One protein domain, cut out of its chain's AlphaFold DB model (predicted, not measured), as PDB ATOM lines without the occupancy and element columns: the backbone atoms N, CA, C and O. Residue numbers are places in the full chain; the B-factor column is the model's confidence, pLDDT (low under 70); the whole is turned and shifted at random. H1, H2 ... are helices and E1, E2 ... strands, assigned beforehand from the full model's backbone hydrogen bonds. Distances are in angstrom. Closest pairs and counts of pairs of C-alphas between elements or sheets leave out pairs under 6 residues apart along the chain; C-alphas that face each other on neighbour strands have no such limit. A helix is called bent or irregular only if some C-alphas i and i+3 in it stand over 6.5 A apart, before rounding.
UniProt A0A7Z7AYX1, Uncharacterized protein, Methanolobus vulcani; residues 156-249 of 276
ATOM      1  N   TYR A 156      39.212 -16.923  -8.351       89.75
ATOM      2  CA  TYR A 156      40.179 -16.887  -9.436       89.75
ATOM      3  C   TYR A 156      40.292 -18.228 -10.160       89.75
ATOM      4  O   TYR A 156      40.411 -18.245 -11.386       89.75
ATOM      5  N   ALA A 157      40.288 -19.330  -9.402       91.44
ATOM      6  CA  ALA A 157      40.382 -20.696  -9.911       91.44
ATOM      7  C   ALA A 157      39.922 -21.717  -8.856       91.44
ATOM      8  O   ALA A 157      39.924 -21.447  -7.655       91.44
ATOM      9  N   SER A 158      39.537 -22.911  -9.295       90.62
ATOM     10  CA  SER A 158      39.274 -24.065  -8.427       90.62
ATOM     11  C   SER A 158      39.952 -25.294  -9.022       90.62
ATOM     12  O   SER A 158      39.923 -25.488 -10.235       90.62
ATOM     13  N   TYR A 159      40.551 -26.104  -8.161       93.31
ATOM     14  CA  TYR A 159      41.261 -27.331  -8.484       93.31
ATOM     15  C   TYR A 159      40.715 -28.474  -7.628       93.31
ATOM     16  O   TYR A 159      40.253 -28.261  -6.506       93.31
ATOM     17  N   GLY A 160      40.776 -29.694  -8.162       90.38
ATOM     18  CA  GLY A 160      40.153 -30.853  -7.529       90.38
ATOM     19  C   GLY A 160      38.626 -30.762  -7.488       90.38
ATOM     20  O   GLY A 160      38.014 -29.972  -8.207       90.38
ATOM     21  N   LYS A 161      38.007 -31.623  -6.679       85.94
ATOM     22  CA  LYS A 161      36.553 -31.669  -6.461       85.94
ATOM     23  C   LYS A 161      36.278 -32.048  -5.017       85.94
ATOM     24  O   LYS A 161      37.036 -32.833  -4.452       85.94
ATOM     25  N   LEU A 162      35.189 -31.539  -4.439       81.56
ATOM     26  CA  LEU A 162      34.727 -32.004  -3.131       81.56
ATOM     27  C   LEU A 162      34.497 -33.526  -3.187       81.56
ATOM     28  O   LEU A 162      33.718 -33.983  -4.027       81.56
ATOM     29  N   PRO A 163      35.174 -34.326  -2.342       78.56
ATOM     30  CA  PRO A 163      34.923 -35.760  -2.287       78.56
ATOM     31  C   PRO A 163      33.476 -36.066  -1.871       78.56
ATOM     32  O   PRO A 163      33.079 -35.832  -0.734       78.56
ATOM     33  N   TYR A 164      32.680 -36.626  -2.781       78.00
ATOM     34  CA  TYR A 164      31.295 -37.003  -2.503       78.00
ATOM     35  C   TYR A 164      30.952 -38.362  -3.140       78.00
ATOM     36  O   TYR A 164      31.381 -38.607  -4.273       78.00
ATOM     37  N   PRO A 165      30.188 -39.250  -2.468       68.94
ATOM     38  CA  PRO A 165      29.617 -39.112  -1.121       68.94
ATOM     39  C   PRO A 165      30.685 -39.158  -0.019       68.94
ATOM     40  O   PRO A 165      31.771 -39.693  -0.208       68.94
ATOM     41  N   LEU A 166      30.382 -38.623   1.164       67.62
ATOM     42  CA  LEU A 166      31.194 -38.877   2.357       67.62
ATOM     43  C   LEU A 166      30.768 -40.212   2.987       67.62
ATOM     44  O   LEU A 166      30.070 -40.226   4.001       67.62
ATOM     45  N   SER A 167      31.166 -41.342   2.397       63.88
ATOM     46  CA  SER A 167      31.144 -42.613   3.140       63.88
ATOM     47  C   SER A 167      32.027 -42.521   4.396       63.88
ATOM     48  O   SER A 167      32.870 -41.628   4.503       63.88
ATOM     49  N   GLU A 168      31.876 -43.448   5.349       59.72
ATOM     50  CA  GLU A 168      32.787 -43.534   6.505       59.72
ATOM     51  C   GLU A 168      34.261 -43.615   6.066       59.72
ATOM     52  O   GLU A 168      35.108 -42.914   6.619       59.72
ATOM     53  N   GLU A 169      34.549 -44.357   4.992       54.22
ATOM     54  CA  GLU A 169      35.875 -44.444   4.362       54.22
ATOM     55  C   GLU A 169      36.292 -43.167   3.608       54.22
ATOM     56  O   GLU A 169      37.477 -42.957   3.373       54.22
ATOM     57  N   GLN A 170      35.364 -42.272   3.255       58.81
ATOM     58  CA  GLN A 170      35.640 -41.026   2.518       58.81
ATOM     59  C   GLN A 170      35.632 -39.769   3.408       58.81
ATOM     60  O   GLN A 170      36.052 -38.699   2.965       58.81
ATOM     61  N   ARG A 171      35.305 -39.893   4.708       73.50
ATOM     62  CA  ARG A 171      35.545 -38.859   5.747       73.50
ATOM     63  C   ARG A 171      37.022 -38.515   5.948       73.50
ATOM     64  O   ARG A 171      37.338 -37.562   6.664       73.50
ATOM     65  N   VAL A 172      37.919 -39.268   5.312       74.94
ATOM     66  CA  VAL A 172      39.373 -39.102   5.362       74.94
ATOM     67  C   VAL A 172      39.781 -37.669   5.028       74.94
ATOM     68  O   VAL A 172      40.611 -37.120   5.748       74.94
ATOM     69  N   TYR A 173      39.155 -37.019   4.038       81.12
ATOM     70  CA  TYR A 173      39.454 -35.616   3.725       81.12
ATOM     71  C   TYR A 173      39.212 -34.681   4.913       81.12
ATOM     72  O   TYR A 173      40.144 -34.021   5.368       81.12
ATOM     73  N   ARG A 174      37.998 -34.682   5.481       78.75
ATOM     74  CA  ARG A 174      37.657 -33.825   6.627       78.75
ATOM     75  C   ARG A 174      38.560 -34.098   7.832       78.75
ATOM     76  O   ARG A 174      38.979 -33.164   8.505       78.75
ATOM     77  N   ASN A 175      38.879 -35.365   8.090       81.06
ATOM     78  CA  ASN A 175      39.693 -35.751   9.243       81.06
ATOM     79  C   ASN A 175      41.185 -35.392   9.083       81.06
ATOM     80  O   ASN A 175      41.865 -35.220  10.087       81.06
ATOM     81  N   ASN A 176      41.698 -35.263   7.853       83.31
ATOM     82  CA  ASN A 176      43.104 -34.919   7.577       83.31
ATOM     83  C   ASN A 176      43.303 -33.446   7.200       83.31
ATOM     84  O   ASN A 176      44.405 -33.021   6.860       83.31
ATOM     85  N   LEU A 177      42.238 -32.658   7.251       83.88
ATOM     86  CA  LEU A 177      42.214 -31.307   6.730       83.88
ATOM     87  C   LEU A 177      43.259 -30.385   7.366       83.88
ATOM     88  O   LEU A 177      43.892 -29.624   6.647       83.88
ATOM     89  N   SER A 178      43.464 -30.459   8.684       82.00
ATOM     90  CA  SER A 178      44.460 -29.625   9.375       82.00
ATOM     91  C   SER A 178      45.877 -29.880   8.845       82.00
ATOM     92  O   SER A 178      46.610 -28.942   8.544       82.00
ATOM     93  N   GLU A 179      46.229 -31.153   8.642       85.19
ATOM     94  CA  GLU A 179      47.536 -31.557   8.115       85.19
ATOM     95  C   GLU A 179      47.705 -31.153   6.647       85.19
ATOM     96  O   GLU A 179      48.736 -30.600   6.277       85.19
ATOM     97  N   ILE A 180      46.681 -31.377   5.817       89.00
ATOM     98  CA  ILE A 180      46.718 -31.016   4.391       89.00
ATOM     99  C   ILE A 180      46.784 -29.498   4.238       89.00
ATOM    100  O   ILE A 180      47.605 -28.986   3.488       89.00
ATOM    101  N   LYS A 181      45.959 -28.754   4.979       87.00
ATOM    102  CA  LYS A 181      45.973 -27.289   5.001       87.00
ATOM    103  C   LYS A 181      47.334 -26.749   5.441       87.00
ATOM    104  O   LYS A 181      47.808 -25.784   4.856       87.00
ATOM    105  N   GLY A 182      47.973 -27.390   6.419       85.12
ATOM    106  CA  GLY A 182      49.306 -27.047   6.923       85.12
ATOM    107  C   GLY A 182      50.475 -27.429   6.005       85.12
ATOM    108  O   GLY A 182      51.624 -27.300   6.413       85.12
ATOM    109  N   ALA A 183      50.215 -27.894   4.779       86.50
ATOM    110  CA  ALA A 183      51.246 -28.271   3.812       86.50
ATOM    111  C   ALA A 183      52.179 -27.118   3.406       86.50
ATOM    112  O   ALA A 183      53.315 -27.360   2.992       86.50
ATOM    113  N   TYR A 184      51.715 -25.866   3.507       78.06
ATOM    114  CA  TYR A 184      52.564 -24.707   3.266       78.06
ATOM    115  C   TYR A 184      53.588 -24.601   4.398       78.06
ATOM    116  O   TYR A 184      53.257 -24.454   5.574       78.06
ATOM    117  N   ARG A 185      54.866 -24.733   4.060       64.44
ATOM    118  CA  ARG A 185      55.921 -24.735   5.065       64.44
ATOM    119  C   ARG A 185      56.317 -23.306   5.415       64.44
ATOM    120  O   ARG A 185      56.592 -22.487   4.543       64.44
ATOM    121  N   ALA A 186      56.434 -23.038   6.711       58.06
ATOM    122  CA  ALA A 186      56.994 -21.796   7.245       58.06
ATOM    123  C   ALA A 186      58.516 -21.654   7.009       58.06
ATOM    124  O   ALA A 186      59.113 -20.669   7.433       58.06
ATOM    125  N   ASP A 187      59.152 -22.623   6.340       66.88
ATOM    126  CA  ASP A 187      60.574 -22.610   5.970       66.88
ATOM    127  C   ASP A 187      60.874 -21.784   4.701       66.88
ATOM    128  O   ASP A 187      62.017 -21.746   4.250       66.88
ATOM    129  N   GLY A 188      59.861 -21.116   4.131       63.78
ATOM    130  CA  GLY A 188      59.999 -20.244   2.961       63.78
ATOM    131  C   GLY A 188      59.877 -20.951   1.607       63.78
ATOM    132  O   GLY A 188      60.133 -20.328   0.583       63.78
ATOM    133  N   THR A 189      59.480 -22.228   1.575       73.19
ATOM    134  CA  THR A 189      59.350 -23.017   0.330       73.19
ATOM    135  C   THR A 189      58.005 -22.872  -0.391       73.19
ATOM    136  O   THR A 189      57.796 -23.504  -1.425       73.19
ATOM    137  N   TYR A 190      57.081 -22.057   0.121       85.12
ATOM    138  CA  TYR A 190      55.786 -21.841  -0.526       85.12
ATOM    139  C   TYR A 190      55.904 -20.891  -1.737       85.12
ATOM    140  O   TYR A 190      56.575 -19.861  -1.614       85.12
ATOM    141  N   PRO A 191      55.250 -21.180  -2.881       90.12
ATOM    142  CA  PRO A 191      55.353 -20.358  -4.085       90.12
ATOM    143  C   PRO A 191      54.972 -18.894  -3.841       90.12
ATOM    144  O   PRO A 191      53.922 -18.584  -3.272       90.12
ATOM    145  N   TYR A 192      55.831 -17.979  -4.292       89.00
ATOM    146  CA  TYR A 192      55.629 -16.542  -4.126       89.00
ATOM    147  C   TYR A 192      54.555 -16.014  -5.087       89.00
ATOM    148  O   TYR A 192      54.673 -16.143  -6.307       89.00
ATOM    149  N   ILE A 193      53.531 -15.354  -4.540       89.88
ATOM    150  CA  ILE A 193      52.494 -14.683  -5.328       89.88
ATOM    151  C   ILE A 193      52.918 -13.232  -5.561       89.88
ATOM    152  O   ILE A 193      52.867 -12.387  -4.665       89.88
ATOM    153  N   LYS A 194      53.352 -12.935  -6.786       91.50
ATOM    154  CA  LYS A 194      53.867 -11.616  -7.160       91.50
ATOM    155  C   LYS A 194      52.831 -10.512  -6.946       91.50
ATOM    156  O   LYS A 194      51.703 -10.619  -7.413       91.50
ATOM    157  N   ASN A 195      53.261  -9.418  -6.313       91.38
ATOM    158  CA  ASN A 195      52.450  -8.238  -5.981       91.38
ATOM    159  C   ASN A 195      51.317  -8.477  -4.967       91.38
ATOM    160  O   ASN A 195      50.574  -7.535  -4.698       91.38
ATOM    161  N   ALA A 196      51.174  -9.682  -4.408       88.50
ATOM    162  CA  ALA A 196      50.229  -9.902  -3.323       88.50
ATOM    163  C   ALA A 196      50.702  -9.155  -2.075       88.50
ATOM    164  O   ALA A 196      51.856  -9.295  -1.664       88.50
ATOM    165  N   THR A 197      49.811  -8.380  -1.463       85.62
ATOM    166  CA  THR A 197      50.054  -7.767  -0.148       85.62
ATOM    167  C   THR A 197      49.372  -8.545   0.969       85.62
ATOM    168  O   THR A 197      49.748  -8.414   2.130       85.62
ATOM    169  N   SER A 198      48.385  -9.376   0.621       81.62
ATOM    170  CA  SER A 198      47.649 -10.230   1.549       81.62
ATOM    171  C   SER A 198      47.521 -11.632   0.971       81.62
ATOM    172  O   SER A 198      47.028 -11.809  -0.145       81.62
ATOM    173  N   ILE A 199      47.942 -12.634   1.743       84.06
ATOM    174  CA  ILE A 199      47.704 -14.046   1.443       84.06
ATOM    175  C   ILE A 199      47.178 -14.708   2.710       84.06
ATOM    176  O   ILE A 199      47.811 -14.623   3.760       84.06
ATOM    177  N   LEU A 200      46.034 -15.378   2.603       84.44
ATOM    178  CA  LEU A 200      45.478 -16.196   3.674       84.44
ATOM    179  C   LEU A 200      45.190 -17.591   3.138       84.44
ATOM    180  O   LEU A 200      44.633 -17.739   2.056       84.44
ATOM    181  N   ILE A 201      45.547 -18.606   3.915       85.62
ATOM    182  CA  ILE A 201      45.269 -20.002   3.604       85.62
ATOM    183  C   ILE A 201      44.436 -20.548   4.751       85.62
ATOM    184  O   ILE A 201      44.936 -20.653   5.872       85.62
ATOM    185  N   ASP A 202      43.192 -20.925   4.476       84.44
ATOM    186  CA  ASP A 202      42.380 -21.613   5.471       84.44
ATOM    187  C   ASP A 202      41.454 -22.662   4.852       84.44
ATOM    188  O   ASP A 202      41.314 -22.749   3.636       84.44
ATOM    189  N   TYR A 203      40.825 -23.492   5.678       82.75
ATOM    190  CA  TYR A 203      39.709 -24.317   5.248       82.75
ATOM    191  C   TYR A 203      38.400 -23.604   5.533       82.75
ATOM    192  O   TYR A 203      38.071 -23.316   6.683       82.75
ATOM    193  N   ASN A 204      37.607 -23.411   4.490       80.69
ATOM    194  CA  ASN A 204      36.275 -22.862   4.634       80.69
ATOM    195  C   ASN A 204      35.269 -24.008   4.775       80.69
ATOM    196  O   ASN A 204      34.959 -24.705   3.812       80.69
ATOM    197  N   ILE A 205      34.728 -24.200   5.980       71.44
ATOM    198  CA  ILE A 205      33.790 -25.295   6.268       71.44
ATOM    199  C   ILE A 205      32.465 -25.194   5.504       71.44
ATOM    200  O   ILE A 205      31.824 -26.218   5.278       71.44
ATOM    201  N   LYS A 206      32.072 -23.984   5.082       72.69
ATOM    202  CA  LYS A 206      30.844 -23.749   4.310       72.69
ATOM    203  C   LYS A 206      31.033 -23.971   2.812       72.69
ATOM    204  O   LYS A 206      30.063 -24.314   2.145       72.69
ATOM    205  N   SER A 207      32.249 -23.814   2.283       75.25
ATOM    206  CA  SER A 207      32.553 -24.174   0.889       75.25
ATOM    207  C   SER A 207      33.132 -25.586   0.751       75.25
ATOM    208  O   SER A 207      33.017 -26.197  -0.305       75.25
ATOM    209  N   GLY A 208      33.731 -26.133   1.812       80.38
ATOM    210  CA  GLY A 208      34.415 -27.427   1.829       80.38
ATOM    211  C   GLY A 208      35.806 -27.415   1.174       80.38
ATOM    212  O   GLY A 208      36.458 -28.462   1.089       80.38
ATOM    213  N   TYR A 209      36.278 -26.254   0.714       86.81
ATOM    214  CA  TYR A 209      37.569 -26.093   0.045       86.81
ATOM    215  C   TYR A 209      38.659 -25.648   1.022       86.81
ATOM    216  O   TYR A 209      38.409 -24.907   1.976       86.81
ATOM    217  N   ILE A 210      39.898 -26.046   0.731       89.50
ATOM    218  CA  ILE A 210      41.066 -25.282   1.174       89.50
ATOM    219  C   ILE A 210      41.116 -24.021   0.306       89.50
ATOM    220  O   ILE A 210      41.261 -24.107  -0.916       89.50
ATOM    221  N   GLU A 211      40.949 -22.856   0.918       89.50
ATOM    222  CA  GLU A 211      40.913 -21.560   0.251       89.50
ATOM    223  C   GLU A 211      42.250 -20.833   0.406       89.50
ATOM    224  O   GLU A 211      42.692 -20.538   1.514       89.50
ATOM    225  N   ILE A 212      42.876 -20.518  -0.731       91.12
ATOM    226  CA  ILE A 212      44.011 -19.603  -0.835       91.12
ATOM    227  C   ILE A 212      43.460 -18.252  -1.282       91.12
ATOM    228  O   ILE A 212      43.130 -18.040  -2.451       91.12
ATOM    229  N   SER A 213      43.332 -17.340  -0.331       89.00
ATOM    230  CA  SER A 213      42.857 -15.981  -0.555       89.00
ATOM    231  C   SER A 213      44.020 -15.060  -0.891       89.00
ATOM    232  O   SER A 213      45.014 -15.048  -0.170       89.00
ATOM    233  N   SER A 214      43.887 -14.253  -1.945       89.12
ATOM    234  CA  SER A 214      44.856 -13.204  -2.275       89.12
ATOM    235  C   SER A 214      44.186 -11.946  -2.827       89.12
ATOM    236  O   SER A 214      43.177 -12.004  -3.535       89.12
ATOM    237  N   ASP A 215      44.732 -10.781  -2.484       88.25
ATOM    238  CA  ASP A 215      44.295  -9.478  -2.997       88.25
ATOM    239  C   ASP A 215      44.571  -9.305  -4.499       88.25
ATOM    240  O   ASP A 215      43.905  -8.509  -5.166       88.25
ATOM    241  N   VAL A 216      45.484 -10.110  -5.048       91.00
ATOM    242  CA  VAL A 216      45.772 -10.212  -6.480       91.00
ATOM    243  C   VAL A 216      45.463 -11.616  -6.993       91.00
ATOM    244  O   VAL A 216      45.501 -12.594  -6.250       91.00
ATOM    245  N   LYS A 217      45.160 -11.737  -8.287       93.56
ATOM    246  CA  LYS A 217      45.044 -13.047  -8.930       93.56
ATOM    247  C   LYS A 217      46.449 -13.637  -9.115       93.56
ATOM    248  O   LYS A 217      47.235 -13.011  -9.827       93.56
ATOM    249  N   PRO A 218      46.765 -14.817  -8.552       94.62
ATOM    250  CA  PRO A 218      48.047 -15.465  -8.807       94.62
ATOM    251  C   PRO A 218      48.138 -15.940 -10.262       94.62
ATOM    252  O   PRO A 218      47.122 -16.281 -10.881       94.62
ATOM    253  N   ASP A 219      49.354 -15.992 -10.802       96.69
ATOM    254  CA  ASP A 219      49.594 -16.557 -12.130       96.69
ATOM    255  C   ASP A 219      49.205 -18.042 -12.164       96.69
ATOM    256  O   ASP A 219      49.320 -18.757 -11.166       96.69
ATOM    257  N   THR A 220      48.749 -18.528 -13.321       96.81
ATOM    258  CA  THR A 220      48.278 -19.916 -13.466       96.81
ATOM    259  C   THR A 220      49.335 -20.943 -13.068       96.81
ATOM    260  O   THR A 220      48.998 -21.915 -12.397       96.81
ATOM    261  N   ASP A 221      50.602 -20.715 -13.409       97.12
ATOM    262  CA  ASP A 221      51.691 -21.629 -13.049       97.12
ATOM    263  C   ASP A 221      51.929 -21.667 -11.534       97.12
ATOM    264  O   ASP A 221      52.096 -22.746 -10.969       97.12
ATOM    265  N   VAL A 222      51.820 -20.517 -10.860       96.06
ATOM    266  CA  VAL A 222      51.908 -20.423  -9.395       96.06
ATOM    267  C   VAL A 222      50.735 -21.151  -8.737       96.06
ATOM    268  O   VAL A 222      50.933 -21.917  -7.798       96.06
ATOM    269  N   MET A 223      49.509 -20.979  -9.247       96.81
ATOM    270  CA  MET A 223      48.343 -21.716  -8.737       96.81
ATOM    271  C   MET A 223      48.495 -23.229  -8.921       96.81
ATOM    272  O   MET A 223      48.142 -23.993  -8.023       96.81
ATOM    273  N   ASN A 224      49.046 -23.667 -10.056       96.69
ATOM    274  CA  ASN A 224      49.319 -25.079 -10.319       96.69
ATOM    275  C   ASN A 224      50.362 -25.639  -9.342       96.69
ATOM    276  O   ASN A 224      50.159 -26.722  -8.798       96.69
ATOM    277  N   GLU A 225      51.450 -24.909  -9.097       95.38
ATOM    278  CA  GLU A 225      52.498 -25.304  -8.151       95.38
ATOM    279  C   GLU A 225      51.952 -25.410  -6.721       95.38
ATOM    280  O   GLU A 225      52.120 -26.438  -6.064       95.38
ATOM    281  N   ILE A 226      51.203 -24.396  -6.275       95.19
ATOM    282  CA  ILE A 226      50.520 -24.401  -4.977       95.19
ATOM    283  C   ILE A 226      49.563 -25.593  -4.873       95.19
ATOM    284  O   ILE A 226      49.556 -26.297  -3.863       95.19
ATOM    285  N   TYR A 227      48.766 -25.856  -5.911       96.00
ATOM    286  CA  TYR A 227      47.857 -26.997  -5.920       96.00
ATOM    287  C   TYR A 227      48.602 -28.328  -5.748       96.00
ATOM    288  O   TYR A 227      48.168 -29.167  -4.959       96.00
ATOM    289  N   GLN A 228      49.745 -28.510  -6.421       94.88
ATOM    290  CA  GLN A 228      50.543 -29.735  -6.304       94.88
ATOM    291  C   GLN A 228      51.068 -29.977  -4.886       94.88
ATOM    292  O   GLN A 228      51.203 -31.137  -4.495       94.88
ATOM    293  N   ILE A 229      51.318 -28.928  -4.097       93.81
ATOM    294  CA  ILE A 229      51.700 -29.066  -2.683       93.81
ATOM    295  C   ILE A 229      50.571 -29.749  -1.902       93.81
ATOM    296  O   ILE A 229      50.784 -30.801  -1.296       93.81
ATOM    297  N   TYR A 230      49.355 -29.203  -1.975       93.56
ATOM    298  CA  TYR A 230      48.194 -29.761  -1.275       93.56
ATOM    299  C   TYR A 230      47.818 -31.148  -1.783       93.56
ATOM    300  O   TYR A 230      47.529 -32.037  -0.987       93.56
ATOM    301  N   ASP A 231      47.834 -31.351  -3.097       93.44
ATOM    302  CA  ASP A 231      47.495 -32.628  -3.723       93.44
ATOM    303  C   ASP A 231      48.523 -33.715  -3.370       93.44
ATOM    304  O   ASP A 231      48.160 -34.856  -3.089       93.44
ATOM    305  N   THR A 232      49.807 -33.361  -3.268       92.88
ATOM    306  CA  THR A 232      50.853 -34.278  -2.792       92.88
ATOM    307  C   THR A 232      50.654 -34.654  -1.327       92.88
ATOM    308  O   THR A 232      50.715 -35.842  -0.998       92.88
ATOM    309  N   GLU A 233      50.392 -33.689  -0.442       92.00
ATOM    310  CA  GLU A 233      50.122 -33.993   0.971       92.00
ATOM    311  C   GLU A 233      48.833 -34.810   1.148       92.00
ATOM    312  O   GLU A 233      48.821 -35.793   1.891       92.00
ATOM    313  N   ALA A 234      47.773 -34.490   0.404       90.62
ATOM    314  CA  ALA A 234      46.512 -35.226   0.418       90.62
ATOM    315  C   ALA A 234      46.683 -36.688  -0.041       90.62
ATOM    316  O   ALA A 234      46.162 -37.609   0.601       90.62
ATOM    317  N   ARG A 235      47.484 -36.936  -1.087       91.50
ATOM    318  CA  ARG A 235      47.756 -38.294  -1.593       91.50
ATOM    319  C   ARG A 235      48.458 -39.189  -0.581       91.50
ATOM    320  O   ARG A 235      48.182 -40.387  -0.557       91.50
ATOM    321  N   LYS A 236      49.299 -38.640   0.305       90.88
ATOM    322  CA  LYS A 236      49.909 -39.415   1.409       90.88
ATOM    323  C   LYS A 236      48.864 -40.009   2.358       90.88
ATOM    324  O   LYS A 236      49.170 -40.941   3.095       90.88
ATOM    325  N   LYS A 237      47.641 -39.476   2.336       87.50
ATOM    326  CA  LYS A 237      46.491 -39.916   3.134       87.50
ATOM    327  C   LYS A 237      45.432 -40.646   2.300       87.50
ATOM    328  O   LYS A 237      44.340 -40.888   2.796       87.50
ATOM    329  N   GLY A 238      45.722 -40.977   1.040       86.81
ATOM    330  CA  GLY A 238      44.764 -41.628   0.142       86.81
ATOM    331  C   GLY A 238      43.641 -40.713  -0.358       86.81
ATOM    332  O   GLY A 238      42.639 -41.209  -0.867       86.81
ATOM    333  N   ILE A 239      43.790 -39.390  -0.229       86.25
ATOM    334  CA  ILE A 239      42.850 -38.411  -0.780       86.25
ATOM    335  C   ILE A 239      43.372 -37.973  -2.146       86.25
ATOM    336  O   ILE A 239      44.501 -37.507  -2.275       86.25
ATOM    337  N   TYR A 240      42.531 -38.106  -3.165       86.69
ATOM    338  CA  TYR A 240      42.845 -37.730  -4.540       86.69
ATOM    339  C   TYR A 240      41.937 -36.583  -4.976       86.69
ATOM    340  O   TYR A 240      40.778 -36.536  -4.567       86.69
ATOM    341  N   ASN A 241      42.441 -35.695  -5.839       87.75
ATOM    342  CA  ASN A 241      41.706 -34.523  -6.327       87.75
ATOM    343  C   ASN A 241      41.263 -33.589  -5.193       87.75
ATOM    344  O   ASN A 241      40.116 -33.138  -5.182       87.75
ATOM    345  N   VAL A 242      42.164 -33.308  -4.244       91.25
ATOM    346  CA  VAL A 242      41.862 -32.458  -3.084       91.25
ATOM    347  C   VAL A 242      41.231 -31.125  -3.525       91.25
ATOM    348  O   VAL A 242      41.749 -30.493  -4.445       91.25
ATOM    349  N   PRO A 243      40.104 -30.702  -2.930       91.38
ATOM    350  CA  PRO A 243      39.418 -29.478  -3.323       91.38
ATOM    351  C   PRO A 243      40.179 -28.255  -2.806       91.38
ATOM    352  O   PRO A 243      40.206 -27.968  -1.608       91.38
ATOM    353  N   VAL A 244      40.783 -27.515  -3.732       92.69
ATOM    354  CA  VAL A 244      41.550 -26.295  -3.457       92.69
ATOM    355  C   VAL A 244      41.004 -25.157  -4.308       92.69
ATOM    356  O   VAL A 244      40.737 -25.326  -5.497       92.69
ATOM    357  N   ARG A 245      40.825 -23.979  -3.719       91.19
ATOM    358  CA  ARG A 245      40.212 -22.832  -4.389       91.19
ATOM    359  C   ARG A 245      41.033 -21.571  -4.159       91.19
ATOM    360  O   ARG A 245      41.429 -21.284  -3.038       91.19
ATOM    361  N   PHE A 246      41.256 -20.808  -5.222       91.56
ATOM    362  CA  PHE A 246      41.920 -19.510  -5.170       91.56
ATOM    363  C   PHE A 246      40.867 -18.420  -5.207       91.56
ATOM    364  O   PHE A 246      40.084 -18.360  -6.158       91.56
ATOM    365  N   VAL A 247      40.839 -17.569  -4.189       88.94
ATOM    366  CA  VAL A 247      39.782 -16.570  -4.013       88.94
ATOM    367  C   VAL A 247      40.356 -15.173  -3.831       88.94
ATOM    368  O   VAL A 247      41.490 -14.987  -3.389       88.94
ATOM    369  N   ARG A 248      39.574 -14.167  -4.202       86.44
ATOM    370  CA  ARG A 248      39.909 -12.765  -4.005       86.44
ATOM    371  C   ARG A 248      39.759 -12.412  -2.534       86.44
ATOM    372  O   ARG A 248      38.679 -12.557  -1.968       86.44
ATOM    373  N   CYS A 249      40.813 -11.859  -1.950       76.44
ATOM    374  CA  CYS A 249      40.737 -11.197  -0.656       76.44
ATOM    375  C   CYS A 249      39.917  -9.906  -0.826       76.44
ATOM    376  O   CYS A 249      40.338  -8.980  -1.524       76.44
TER     377      CYS A 249
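What this domain is: This is residues 156 to 249 of the 276 residues of an uncharacterized protein of Methanolobus vulcani (UniProt A0A7Z7AYX1). A small four-stranded sheet forms a wall with two helices over one face, H2 above the E1 and E4 side and H1 above the E2 side, while the other face is bare. The helices meet through the last part of H2, and long links without named elements run out toward both ends of the longest axis, around Glu 168 and Asn 195. The 94 printed residues include four named strands and two named helices, in the chain order E1, H1, E2, E3, H2, E4; the sheet's order is E1, E4, E3, E2, mixed. The class is mixed, helices and strands, with under half of the residues, 45, in named elements. The whole is compact, with a radius of gyration of the C-alphas of 12.9 A, yet elongated in outline, with spans of 42 by 26 by 19 A.

Where its parts are: E1 is residues 156 to 159, 10.5 A long, beginning at C-alpha 156 (40.179, -16.887, -9.436). E4, residues 244 to 248, measures 13.6 A and ends at C-alpha 248 (39.909, -12.765, -4.005). E3 is residues 210 to 214, 13.1 A, and E2 is residues 199 to 203, 13.6 A. H2, residues 220 to 235, is the longest helix at 21.9 A, from C-alpha 220 (48.278, -19.916, -13.466). H1, residues 172 to 181, is 13.5 A long and irregular: C-alphas 175 and 178 are 7.8 A apart.

How they stand to each other: E1 and E4 are antiparallel, with N 159 and O 244 within hydrogen-bond range at 2.8 A. E4 and E3 are parallel, with N 245 and O 210 at 2.8 A. E3 and E2 form an antiparallel hairpin, with N 211 and O 202 at 2.7 A. E1 and E2 are the edge strands and are apart. E3, H2 and E4 make a strand-helix-strand unit, two parallel neighbour strands joined through a helix, with a right-handed crossover. H1 and H2 are on the same face, giving two layers, helices over a sheet. H2 has a height over the sheet of 8.9 A and lies over E4 and only just over E1, with 3 C-alphas there; the closest C-alphas of H2 and E4 are those of Tyr 227 and Val 244, 6.8 A. H1 has a height of 7.0 A, lies only just over E2 with 3 C-alphas, and runs along it at 17 degrees on the local plane. H1 and H2 touch, through residues 230 to 234 of H2 alone, closest at the C-alphas of Ile 180 and Glu 233, 5.7 A; they run opposite ways at a steep tilt of 53 degrees. Every O i to N i+4 pair is within hydrogen-bond range in H2, and 4 of 6 in H1.

The domain as a whole: The two C-alphas farthest apart are those of Glu 168 and Asn 195, 42.3 A. The printed part has no cut. The links E1 to H1 and H1 to E2 are long, with 12 and 17 residues. Mean pLDDT of the printed part is 84.8; residues 165 to 170 and 185 to 188 are under 70.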